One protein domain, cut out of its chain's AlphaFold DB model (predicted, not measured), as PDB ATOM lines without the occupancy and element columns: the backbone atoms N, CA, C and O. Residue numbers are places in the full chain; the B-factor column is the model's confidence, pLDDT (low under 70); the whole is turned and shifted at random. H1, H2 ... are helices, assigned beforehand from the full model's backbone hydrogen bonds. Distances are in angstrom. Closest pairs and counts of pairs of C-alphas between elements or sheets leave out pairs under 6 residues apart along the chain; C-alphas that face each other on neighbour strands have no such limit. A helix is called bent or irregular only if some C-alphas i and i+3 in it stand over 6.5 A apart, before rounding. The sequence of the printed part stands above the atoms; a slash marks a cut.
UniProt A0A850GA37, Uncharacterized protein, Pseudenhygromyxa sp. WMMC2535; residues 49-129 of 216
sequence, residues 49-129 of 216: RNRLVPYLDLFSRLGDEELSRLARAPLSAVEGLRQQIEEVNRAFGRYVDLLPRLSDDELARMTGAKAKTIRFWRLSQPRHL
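Overview. This is residues 49 to 129 of the 216 residues of an uncharacterized protein of Pseudenhygromyxa sp. WMMC2535 (UniProt A0A850GA37). One long kinked helix, H4, runs along the length of the domain as a spine, with short helices set at steep angles round it: H3 packs crosswise on its first residues at one end, and H5 and H6, packed on each other, lie toward the other end. H2 and H1 lie between these two groups along the length, with H2 near H3 and H4, and H1 away from the spine but near H6. The printed part has 81 residues with six named helices, H1 to H6 in order along the chain, and no named strand; the class is all helix, with mostly crossed packing. It is compact, with a radius of gyration of the C-alphas of 13.4 A, yet elongated, spanning 38 by 22 by 21 A.

Along the chain. H1 is residues 49 to 56, 10.2 A from first to last C-alpha, beginning at C-alpha 49 (51.003, 126.256, 105.230). It is irregular, but only just: C-alphas 51 and 54 are 6.7 A apart. H2 is residues 58 to 61, 5.0 A, and H3 is residues 64 to 71, 10.2 A. H4 is residues 75 to 98, 33.6 A, from C-alpha 75 (62.678, 118.250, 87.644). It has a kink of 63 degrees near residue 92 and is irregular, with C-alphas 91 and 94 7.7 A apart. H5 is residues 104 to 111, 10.5 A. H6 is residues 115 to 123, 12.4 A, ending at C-alpha 123 (44.528, 125.261, 98.760).

Arrangement. H1 is close to but not clearly touching H6; their closest C-alphas, Val 53 and Leu 123, are 6.0 A apart, at a steep tilt of 41 degrees, the same way. H1 and H2 meet only through their link. H2 is close to but not clearly touching H4, the closest C-alphas, Phe 59 and Arg 82, being 6.7 A apart. H3 touches H4 at residues 75 to 79 alone, about perpendicular at 77 degrees, with the C-alphas of Ser 68 and Leu 75 closest at 5.3 A. H4 only just touches H6, with residues 88 to 92 alone and 3 pairs of C-alphas within 8 A; the closest, Val 88 and Trp 121, are 6.9 A apart, and the lines are about perpendicular at 82 degrees. H5 touches H6, about perpendicular at 76 degrees, closest at the C-alphas of Ala 108 and Ala 115, 5.3 A. In H3, H5 and H6 every O i to N i+4 pair is within hydrogen-bond range, in H1 2 of 4 and in H4 15 of 20, while H2 is too short for such a pair.

Size, cuts and confidence. The two C-alphas farthest apart, those of Arg 69 and Arg 109, are 38.6 A apart. The printed part has no cut, and the five links between helices are tight. The mean pLDDT of the printed part is 84.0; residues 49 to 57 and 127 to 129 are under 70.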
ATOM      1  N   ARG A  49      51.868 126.608 106.359       52.16
ATOM      2  CA  ARG A  49      51.003 126.256 105.230       52.16
ATOM      3  C   ARG A  49      50.507 127.484 104.472       52.16
ATOM      4  O   ARG A  49      50.535 127.444 103.254       52.16
ATOM      5  N   ASN A  50      50.163 128.587 105.140       54.03
ATOM      6  CA  ASN A  50      49.668 129.810 104.486       54.03
ATOM      7  C   ASN A  50      50.735 130.516 103.636       54.03
ATOM      8  O   ASN A  50      50.388 131.302 102.759       54.03
ATOM      9  N   ARG A  51      52.021 130.204 103.847       57.44
ATOM     10  CA  ARG A  51      53.114 130.657 102.974       57.44
ATOM     11  C   ARG A  51      53.209 129.852 101.684       57.44
ATOM     12  O   ARG A  51      53.701 130.385 100.705       57.44
ATOM     13  N   LEU A  52      52.739 128.603 101.681       59.75
ATOM     14  CA  LEU A  52      52.712 127.730 100.500       59.75
ATOM     15  C   LEU A  52      51.512 128.029  99.596       59.75
ATOM     16  O   LEU A  52      51.536 127.752  98.405       59.75
ATOM     17  N   VAL A  53      50.469 128.634 100.160       58.06
ATOM     18  CA  VAL A  53      49.185 128.919  99.505       58.06
ATOM     19  C   VAL A  53      49.324 129.788  98.240       58.06
ATOM     20  O   VAL A  53      48.655 129.481  97.255       58.06
ATOM     21  N   PRO A  54      50.186 130.824  98.172       62.69
ATOM     22  CA  PRO A  54      50.476 131.534  96.919       62.69
ATOM     23  C   PRO A  54      51.192 130.684  95.859       62.69
ATOM     24  O   PRO A  54      51.076 130.978  94.677       62.69
ATOM     25  N   TYR A  55      51.921 129.646  96.274       66.00
ATOM     26  CA  TYR A  55      52.790 128.860  95.397       66.00
ATOM     27  C   TYR A  55      52.140 127.564  94.893       66.00
ATOM     28  O   TYR A  55      52.574 127.031  93.881       66.00
ATOM     29  N   LEU A  56      51.079 127.069  95.540       68.69
ATOM     30  CA  LEU A  56      50.346 125.881  95.071       68.69
ATOM     31  C   LEU A  56      49.585 126.135  93.762       68.69
ATOM     32  O   LEU A  56      49.507 125.247  92.923       68.69
ATOM     33  N   ASP A  57      49.101 127.361  93.555       68.81
ATOM     34  CA  ASP A  57      48.472 127.775  92.292       68.81
ATOM     35  C   ASP A  57      49.465 127.745  91.117       68.81
ATOM     36  O   ASP A  57      49.060 127.570  89.970       68.81
ATOM     37  N   LEU A  58      50.775 127.846  91.387       75.31
ATOM     38  CA  LEU A  58      51.801 127.801  90.343       75.31
ATOM     39  C   LEU A  58      51.837 126.452  89.627       75.31
ATOM     40  O   LEU A  58      52.091 126.438  88.429       75.31
ATOM     41  N   PHE A  59      51.500 125.348  90.303       76.88
ATOM     42  CA  PHE A  59      51.386 124.036  89.657       76.88
ATOM     43  C   PHE A  59      50.289 124.018  88.590       76.88
ATOM     44  O   PHE A  59      50.416 123.318  87.597       76.88
ATOM     45  N   SER A  60      49.239 124.828  88.727       74.62
ATOM     46  CA  SER A  60      48.195 124.923  87.699       74.62
ATOM     47  C   SER A  60      48.539 125.867  86.540       74.62
ATOM     48  O   SER A  60      47.847 125.858  85.526       74.62
ATOM     49  N   ARG A  61      49.582 126.698  86.685       79.62
ATOM     50  CA  ARG A  61      49.891 127.806  85.763       79.62
ATOM     51  C   ARG A  61      51.219 127.673  85.033       79.62
ATOM     52  O   ARG A  61      51.343 128.218  83.944       79.62
ATOM     53  N   LEU A  62      52.204 127.046  85.665       85.00
ATOM     54  CA  LEU A  62      53.568 126.920  85.166       85.00
ATOM     55  C   LEU A  62      53.857 125.468  84.787       85.00
ATOM     56  O   LEU A  62      53.356 124.537  85.432       85.00
ATOM     57  N   GLY A  63      54.692 125.297  83.762       86.88
ATOM     58  CA  GLY A  63      55.251 123.997  83.388       86.88
ATOM     59  C   GLY A  63      56.260 123.489  84.422       86.88
ATOM     60  O   GLY A  63      56.763 124.254  85.254       86.88
ATOM     61  N   ASP A  64      56.578 122.198  84.379       89.88
ATOM     62  CA  ASP A  64      57.493 121.576  85.346       89.88
ATOM     63  C   ASP A  64      58.921 122.110  85.233       89.88
ATOM     64  O   ASP A  64      59.603 122.305  86.243       89.88
ATOM     65  N   GLU A  65      59.340 122.491  84.032       91.88
ATOM     66  CA  GLU A  65      60.632 123.111  83.751       91.88
ATOM     67  C   GLU A  65      60.737 124.518  84.355       91.88
ATOM     68  O   GLU A  65      61.800 124.953  84.805       91.88
ATOM     69  N   GLU A  66      59.638 125.269  84.375       89.94
ATOM     70  CA  GLU A  66      59.582 126.598  84.989       89.94
ATOM     71  C   GLU A  66      59.573 126.500  86.514       89.94
ATOM     72  O   GLU A  66      60.300 127.233  87.189       89.94
ATOM     73  N   LEU A  67      58.807 125.553  87.054       88.38
ATOM     74  CA  LEU A  67      58.752 125.274  88.486       88.38
ATOM     75  C   LEU A  67      60.090 124.769  89.021       88.38
ATOM     76  O   LEU A  67      60.535 125.247  90.064       88.38
ATOM     77  N   SER A  68      60.763 123.868  88.303       91.00
ATOM     78  CA  SER A  68      62.098 123.377  88.661       91.00
ATOM     79  C   SER A  68      63.103 124.526  88.758       91.00
ATOM     80  O   SER A  68      63.811 124.649  89.765       91.00
ATOM     81  N   ARG A  69      63.101 125.439  87.775       91.31
ATOM     82  CA  ARG A  69      63.960 126.635  87.783       91.31
ATOM     83  C   ARG A  69      63.630 127.589  88.931       91.31
ATOM     84  O   ARG A  69      64.544 128.067  89.602       91.31
ATOM     85  N   LEU A  70      62.347 127.856  89.178       87.69
ATOM     86  CA  LEU A  70      61.898 128.789  90.214       87.69
ATOM     87  C   LEU A  70      62.167 128.257  91.630       87.69
ATOM     88  O   LEU A  70      62.633 128.998  92.495       87.69
ATOM     89  N   ALA A  71      61.893 126.972  91.861       86.94
ATOM     90  CA  ALA A  71      62.072 126.312  93.150       86.94
ATOM     91  C   ALA A  71      63.520 125.873  93.409       86.94
ATOM     92  O   ALA A  71      63.841 125.500  94.537       86.94
ATOM     93  N   ARG A  72      64.388 125.914  92.384       90.38
ATOM     94  CA  ARG A  72      65.746 125.343  92.411       90.38
ATOM     95  C   ARG A  72      65.728 123.880  92.867       90.38
ATOM     96  O   ARG A  72      66.559 123.458  93.669       90.38
ATOM     97  N   ALA A  73      64.746 123.130  92.374       89.31
ATOM     98  CA  ALA A  73      64.518 121.730  92.710       89.31
ATOM     99  C   ALA A  73      64.713 120.842  91.469       89.31
ATOM    100  O   ALA A  73      64.463 121.312  90.356       89.31
ATOM    101  N   PRO A  74      65.129 119.571  91.625       94.19
ATOM    102  CA  PRO A  74      65.213 118.629  90.511       94.19
ATOM    103  C   PRO A  74      63.867 118.479  89.795       94.19
ATOM    104  O   PRO A  74      62.830 118.416  90.458       94.19
ATOM    105  N   LEU A  75      63.889 118.381  88.463       91.88
ATOM    106  CA  LEU A  75      62.678 118.250  87.644       91.88
ATOM    107  C   LEU A  75      61.821 117.051  88.081       91.88
ATOM    108  O   LEU A  75      60.630 117.206  88.327       91.88
ATOM    109  N   SER A  76      62.458 115.908  88.340       92.69
ATOM    110  CA  SER A  76      61.793 114.689  88.818       92.69
ATOM    111  C   SER A  76      61.037 114.868  90.141       92.69
ATOM    112  O   SER A  76      60.001 114.242  90.365       92.69
ATOM    113  N   ALA A  77      61.521 115.738  91.032       88.94
ATOM    114  CA  ALA A  77      60.831 116.037  92.285       88.94
ATOM    115  C   ALA A  77      59.572 116.888  92.051       88.94
ATOM    116  O   ALA A  77      58.578 116.725  92.758       88.94
ATOM    117  N   VAL A  78      59.611 117.789  91.064       89.56
ATOM    118  CA  VAL A  78      58.469 118.627  90.676       89.56
ATOM    119  C   VAL A  78      57.400 117.787  89.982       89.56
ATOM    120  O   VAL A  78      56.239 117.869  90.377       89.56
ATOM    121  N   GLU A  79      57.793 116.931  89.037       90.94
ATOM    122  CA  GLU A  79      56.903 115.984  88.352       90.94
ATOM    123  C   GLU A  79      56.188 115.070  89.354       90.94
ATOM    124  O   GLU A  79      54.961 114.964  89.350       90.94
ATOM    125  N   GLY A  80      56.938 114.477  90.293       89.44
ATOM    126  CA  GLY A  80      56.358 113.631  91.336       89.44
ATOM    127  C   GLY A  80      55.361 114.382  92.223       89.44
ATOM    128  O   GLY A  80      54.309 113.849  92.578       89.44
ATOM    129  N   LEU A  81      55.646 115.643  92.556       86.31
ATOM    130  CA  LEU A  81      54.731 116.468  93.341       86.31
ATOM    131  C   LEU A  81      53.481 116.868  92.541       86.31
ATOM    132  O   LEU A  81      52.383 116.870  93.099       86.31
ATOM    133  N   ARG A  82      53.617 117.164  91.242       87.75
ATOM    134  CA  ARG A  82      52.479 117.421  90.349       87.75
ATOM    135  C   ARG A  82      51.572 116.205  90.277       87.75
ATOM    136  O   ARG A  82      50.369 116.344  90.484       87.75
ATOM    137  N   GLN A  83      52.142 115.024  90.078       89.75
ATOM    138  CA  GLN A  83      51.380 113.784  90.003       89.75
ATOM    139  C   GLN A  83      50.580 113.531  91.290       89.75
ATOM    140  O   GLN A  83      49.400 113.192  91.226       89.75
ATOM    141  N   GLN A  84      51.168 113.795  92.462       86.75
ATOM    142  CA  GLN A  84      50.455 113.723  93.743       86.75
ATOM    143  C   GLN A  84      49.298 114.727  93.832       86.75
ATOM    144  O   GLN A  84      48.226 114.404  94.347       86.75
ATOM    145  N   ILE A  85      49.494 115.956  93.350       84.88
ATOM    146  CA  ILE A  85      48.443 116.981  93.333       84.88
ATOM    147  C   ILE A  85      47.304 116.567  92.395       84.88
ATOM    148  O   ILE A  85      46.134 116.705  92.757       84.88
ATOM    149  N   GLU A  86      47.622 116.038  91.216       86.62
ATOM    150  CA  GLU A  86      46.645 115.547  90.244       86.62
ATOM    151  C   GLU A  86      45.870 114.338  90.765       86.62
ATOM    152  O   GLU A  86      44.649 114.293  90.626       86.62
ATOM    153  N   GLU A  87      46.533 113.400  91.437       88.19
ATOM    154  CA  GLU A  87      45.886 112.247  92.063       88.19
ATOM    155  C   GLU A  87      44.899 112.680  93.156       88.19
ATOM    156  O   GLU A  87      43.746 112.239  93.178       88.19
ATOM    157  N   VAL A  88      45.310 113.617  94.017       84.00
ATOM    158  CA  VAL A  88      44.439 114.223  95.032       84.00
ATOM    159  C   VAL A  88      43.256 114.938  94.370       84.00
ATOM    160  O   VAL A  88      42.108 114.735  94.774       84.00
ATOM    161  N   ASN A  89      43.494 115.737  93.329       85.38
ATOM    162  CA  ASN A  89      42.431 116.426  92.598       85.38
ATOM    163  C   ASN A  89      41.468 115.448  91.920       85.38
ATOM    164  O   ASN A  89      40.261 115.673  91.949       85.38
ATOM    165  N   ARG A  90      41.963 114.341  91.368       88.25
ATOM    166  CA  ARG A  90      41.137 113.288  90.775       88.25
ATOM    167  C   ARG A  90      40.264 112.606  91.826       88.25
ATOM    168  O   ARG A  90      39.077 112.399  91.583       88.25
ATOM    169  N   ALA A  91      40.819 112.289  92.995       86.06
ATOM    170  CA  ALA A  91      40.087 111.631  94.077       86.06
ATOM    171  C   ALA A  91      38.945 112.500  94.633       86.06
ATOM    172  O   ALA A  91      37.864 111.992  94.943       86.06
ATOM    173  N   PHE A  92      39.166 113.812  94.734       87.50
ATOM    174  CA  PHE A  92      38.200 114.741  95.318       87.50
ATOM    175  C   PHE A  92      37.411 115.568  94.293       87.50
ATOM    176  O   PHE A  92      36.500 116.295  94.682       87.50
ATOM    177  N   GLY A  93      37.687 115.426  92.994       86.81
ATOM    178  CA  GLY A  93      37.109 116.240  91.916       86.81
ATOM    179  C   GLY A  93      35.579 116.292  91.919       86.81
ATOM    180  O   GLY A  93      34.983 117.344  91.712       86.81
ATOM    181  N   ARG A  94      34.924 115.183  92.279       90.50
ATOM    182  CA  ARG A  94      33.456 115.098  92.399       90.50
ATOM    183  C   ARG A  94      32.849 115.924  93.542       90.50
ATOM    184  O   ARG A  94      31.635 116.061  93.616       90.50
ATOM    185  N   TYR A  95      33.675 116.435  94.452       88.56
ATOM    186  CA  TYR A  95      33.252 117.227  95.606       88.56
ATOM    187  C   TYR A  95      33.651 118.705  95.482       88.56
ATOM    188  O   TYR A  95      33.466 119.455  96.442       88.56
ATOM    189  N   VAL A  96      34.216 119.140  94.344       88.62
ATOM    190  CA  VAL A  96      34.697 120.523  94.145       88.62
ATOM    191  C   VAL A  96      33.583 121.537  94.409       88.62
ATOM    192  O   VAL A  96      33.798 122.504  95.136       88.62
ATOM    193  N   ASP A  97      32.365 121.267  93.941       88.69
ATOM    194  CA  ASP A  97      31.204 122.157  94.117       88.69
ATOM    195  C   ASP A  97      30.742 122.291  95.576       88.69
ATOM    196  O   ASP A  97      30.022 123.221  95.948       88.69
ATOM    197  N   LEU A  98      31.167 121.363  96.435       89.19
ATOM    198  CA  LEU A  98      30.853 121.368  97.860       89.19
ATOM    199  C   LEU A  98      31.893 122.138  98.674       89.19
ATOM    200  O   LEU A  98      31.611 122.511  99.813       89.19
ATOM    201  N   LEU A  99      33.063 122.435  98.097       87.19
ATOM    202  CA  LEU A  99      34.109 123.208  98.756       87.19
ATOM    203  C   LEU A  99      33.632 124.552  99.303       87.19
ATOM    204  O   LEU A  99      34.014 124.848 100.424       87.19
ATOM    205  N   PRO A 100      32.838 125.383  98.611       86.69
ATOM    206  CA  PRO A 100      32.363 126.639  99.194       86.69
ATOM    207  C   PRO A 100      31.239 126.456 100.227       86.69
ATOM    208  O   PRO A 100      30.947 127.391 100.969       86.69
ATOM    209  N   ARG A 101      30.598 125.280 100.277       91.56
ATOM    210  CA  ARG A 101      29.376 125.030 101.060       91.56
ATOM    211  C   ARG A 101      29.641 124.310 102.377       91.56
ATOM    212  O   ARG A 101      28.911 124.532 103.334       91.56
ATOM    213  N   LEU A 102      30.653 123.447 102.405       89.88
ATOM    214  CA  LEU A 102      30.973 122.592 103.542       89.88
ATOM    215  C   LEU A 102      32.274 123.027 104.227       89.88
ATOM    216  O   LEU A 102      33.204 123.554 103.607       89.88
ATOM    217  N   SER A 103      32.343 122.800 105.531       92.56
ATOM    218  CA  SER A 103      33.550 122.965 106.341       92.56
ATOM    219  C   SER A 103      34.572 121.847 106.085       92.56
ATOM    220  O   SER A 103      34.246 120.789 105.541       92.56
ATOM    221  N   ASP A 104      35.827 122.071 106.499       91.69
ATOM    222  CA  ASP A 104      36.903 121.073 106.368       91.69
ATOM    223  C   ASP A 104      36.530 119.743 107.061       91.69
ATOM    224  O   ASP A 104      36.836 118.671 106.540       91.69
ATOM    225  N   ASP A 105      35.849 119.810 108.213       93.69
ATOM    226  CA  ASP A 105      35.495 118.640 109.025       93.69
ATOM    227  C   ASP A 105      34.341 117.832 108.417       93.69
ATOM    228  O   ASP A 105      34.335 116.603 108.479       93.69
ATOM    229  N   GLU A 106      33.370 118.501 107.795       94.75
ATOM    230  CA  GLU A 106      32.270 117.840 107.081       94.75
ATOM    231  C   GLU A 106      32.775 117.104 105.844       94.75
ATOM    232  O   GLU A 106      32.441 115.938 105.626       94.75
ATOM    233  N   LEU A 107      33.640 117.759 105.070       92.56
ATOM    234  CA  LEU A 107      34.297 117.147 103.922       92.56
ATOM    235  C   LEU A 107      35.171 115.963 104.350       92.56
ATOM    236  O   LEU A 107      35.150 114.928 103.689       92.56
ATOM    237  N   ALA A 108      35.893 116.073 105.470       94.38
ATOM    238  CA  ALA A 108      36.689 114.976 106.018       94.38
ATOM    239  C   ALA A 108      35.818 113.764 106.385       94.38
ATOM    240  O   ALA A 108      36.145 112.641 106.008       94.38
ATOM    241  N   ARG A 109      34.670 113.981 107.044       95.50
ATOM    242  CA  ARG A 109      33.719 112.904 107.373       95.50
ATOM    243  C   ARG A 109      33.140 112.227 106.132       95.50
ATOM    244  O   ARG A 109      33.072 111.005 106.093       95.50
ATOM    245  N   MET A 110      32.746 112.998 105.121       92.94
ATOM    246  CA  MET A 110      32.107 112.458 103.913       92.94
ATOM    247  C   MET A 110      33.090 111.724 102.993       92.94
ATOM    248  O   MET A 110      32.722 110.763 102.325       92.94
ATOM    249  N   THR A 111      34.338 112.187 102.936       91.19
ATOM    250  CA  THR A 111      35.364 111.604 102.062       91.19
ATOM    251  C   THR A 111      36.214 110.535 102.749       91.19
ATOM    252  O   THR A 111      36.945 109.819 102.070       91.19
ATOM    253  N   GLY A 112      36.171 110.448 104.083       92.81
ATOM    254  CA  GLY A 112      37.076 109.617 104.883       92.81
ATOM    255  C   GLY A 112      38.521 110.134 104.925       92.81
ATOM    256  O   GLY A 112      39.399 109.482 105.492       92.81
ATOM    257  N   ALA A 113      38.802 111.299 104.332       92.12
ATOM    258  CA  ALA A 113      40.137 111.877 104.304       92.12
ATOM    259  C   ALA A 113      40.468 112.620 105.605       92.12
ATOM    260  O   ALA A 113      39.604 113.153 106.299       92.12
ATOM    261  N   LYS A 114      41.762 112.745 105.915       93.38
ATOM    262  CA  LYS A 114      42.217 113.585 107.033       93.38
ATOM    263  C   LYS A 114      41.891 115.056 106.743       93.38
ATOM    264  O   LYS A 114      42.151 115.535 105.639       93.38
ATOM    265  N   ALA A 115      41.472 115.819 107.756       89.50
ATOM    266  CA  ALA A 115      41.221 117.263 107.627       89.50
ATOM    267  C   ALA A 115      42.430 118.033 107.046       89.50
ATOM    268  O   ALA A 115      42.283 118.985 106.281       89.50
ATOM    269  N   LYS A 116      43.660 117.574 107.331       89.31
ATOM    270  CA  LYS A 116      44.891 118.127 106.738       89.31
ATOM    271  C   LYS A 116      44.900 118.011 105.206       89.31
ATOM    272  O   LYS A 116      45.340 118.964 104.556       89.31
ATOM    273  N   THR A 117      44.440 116.879 104.671       88.81
ATOM    274  CA  THR A 117      44.346 116.573 103.237       88.81
ATOM    275  C   THR A 117      43.261 117.410 102.580       88.81
ATOM    276  O   THR A 117      43.546 118.063 101.586       88.81
ATOM    277  N   ILE A 118      42.077 117.511 103.193       90.62
ATOM    278  CA  ILE A 118      41.004 118.402 102.717       90.62
ATOM    279  C   ILE A 118      41.481 119.851 102.645       90.62
ATOM    280  O   ILE A 118      41.302 120.524 101.632       90.62
ATOM    281  N   ARG A 119      42.183 120.319 103.682       87.75
ATOM    282  CA  ARG A 119      42.771 121.658 103.678       87.75
ATOM    283  C   ARG A 119      43.828 121.823 102.591       87.75
ATOM    284  O   ARG A 119      43.917 122.892 102.012       87.75
ATOM    285  N   PHE A 120      44.644 120.804 102.317       84.62
ATOM    286  CA  PHE A 120      45.613 120.865 101.215       84.62
ATOM    287  C   PHE A 120      44.896 120.971  99.869       84.62
ATOM    288  O   PHE A 120      45.202 121.864  99.090       84.62
ATOM    289  N   TRP A 121      43.892 120.125  99.658       87.06
ATOM    290  CA  TRP A 121      43.103 120.084  98.438       87.06
ATOM    291  C   TRP A 121      42.350 121.396  98.166       87.06
ATOM    292  O   TRP A 121      42.364 121.894  97.044       87.06
ATOM    293  N   ARG A 122      41.778 122.037  99.197       85.88
ATOM    294  CA  ARG A 122      41.200 123.393  99.090       85.88
ATOM    295  C   ARG A 122      42.209 124.439  98.623       85.88
ATOM    296  O   ARG A 122      41.850 125.355  97.891       85.88
ATOM    297  N   LEU A 123      43.455 124.321  99.079       80.75
ATOM    298  CA  LEU A 123      44.528 125.261  98.760       80.75
ATOM    299  C   LEU A 123      45.146 125.014  97.381       80.75
ATOM    300  O   LEU A 123      45.706 125.948  96.814       80.75
ATOM    301  N   SER A 124      45.049 123.790  96.858       77.81
ATOM    302  CA  SER A 124      45.480 123.438  95.503       77.81
ATOM    303  C   SER A 124      44.431 123.753  94.435       77.81
ATOM    304  O   SER A 124      44.716 123.579  93.254       77.81
ATOM    305  N   GLN A 125      43.229 124.205  94.817       81.94
ATOM    306  CA  GLN A 125      42.222 124.612  93.840       81.94
ATOM    307  C   GLN A 125      42.619 125.925  93.153       81.94
ATOM    308  O   GLN A 125      42.995 126.880  93.846       81.94
ATOM    309  N   PRO A 126      42.464 126.022  91.821       72.19
ATOM    310  CA  PRO A 126      42.732 127.255  91.103       72.19
ATOM    311  C   PRO A 126      41.844 128.392  91.619       72.19
ATOM    312  O   PRO A 126      40.611 128.319  91.610       72.19
ATOM    313  N   ARG A 127      42.464 129.481  92.077       67.69
ATOM    314  CA  ARG A 127      41.730 130.568  92.755       67.69
ATOM    315  C   ARG A 127      40.902 131.438  91.825       67.69
ATOM    316  O   ARG A 127      40.086 132.217  92.299       67.69
ATOM    317  N   HIS A 128      41.097 131.309  90.517       58.72
ATOM    318  CA  HIS A 128      40.284 132.015  89.533       58.72
ATOM    319  C   HIS A 128      38.842 131.482  89.484       58.72
ATOM    320  O   HIS A 128      37.939 132.234  89.129       58.72
ATOM    321  N   LEU A 129      38.614 130.228  89.899       51.94
ATOM    322  CA  LEU A 129      37.278 129.627  90.013       51.94
ATOM    323  C   LEU A 129      36.597 129.951  91.344       51.94
ATOM    324  O   LEU A 129      35.372 129.942  91.443       51.94
TER     325      LEU A 129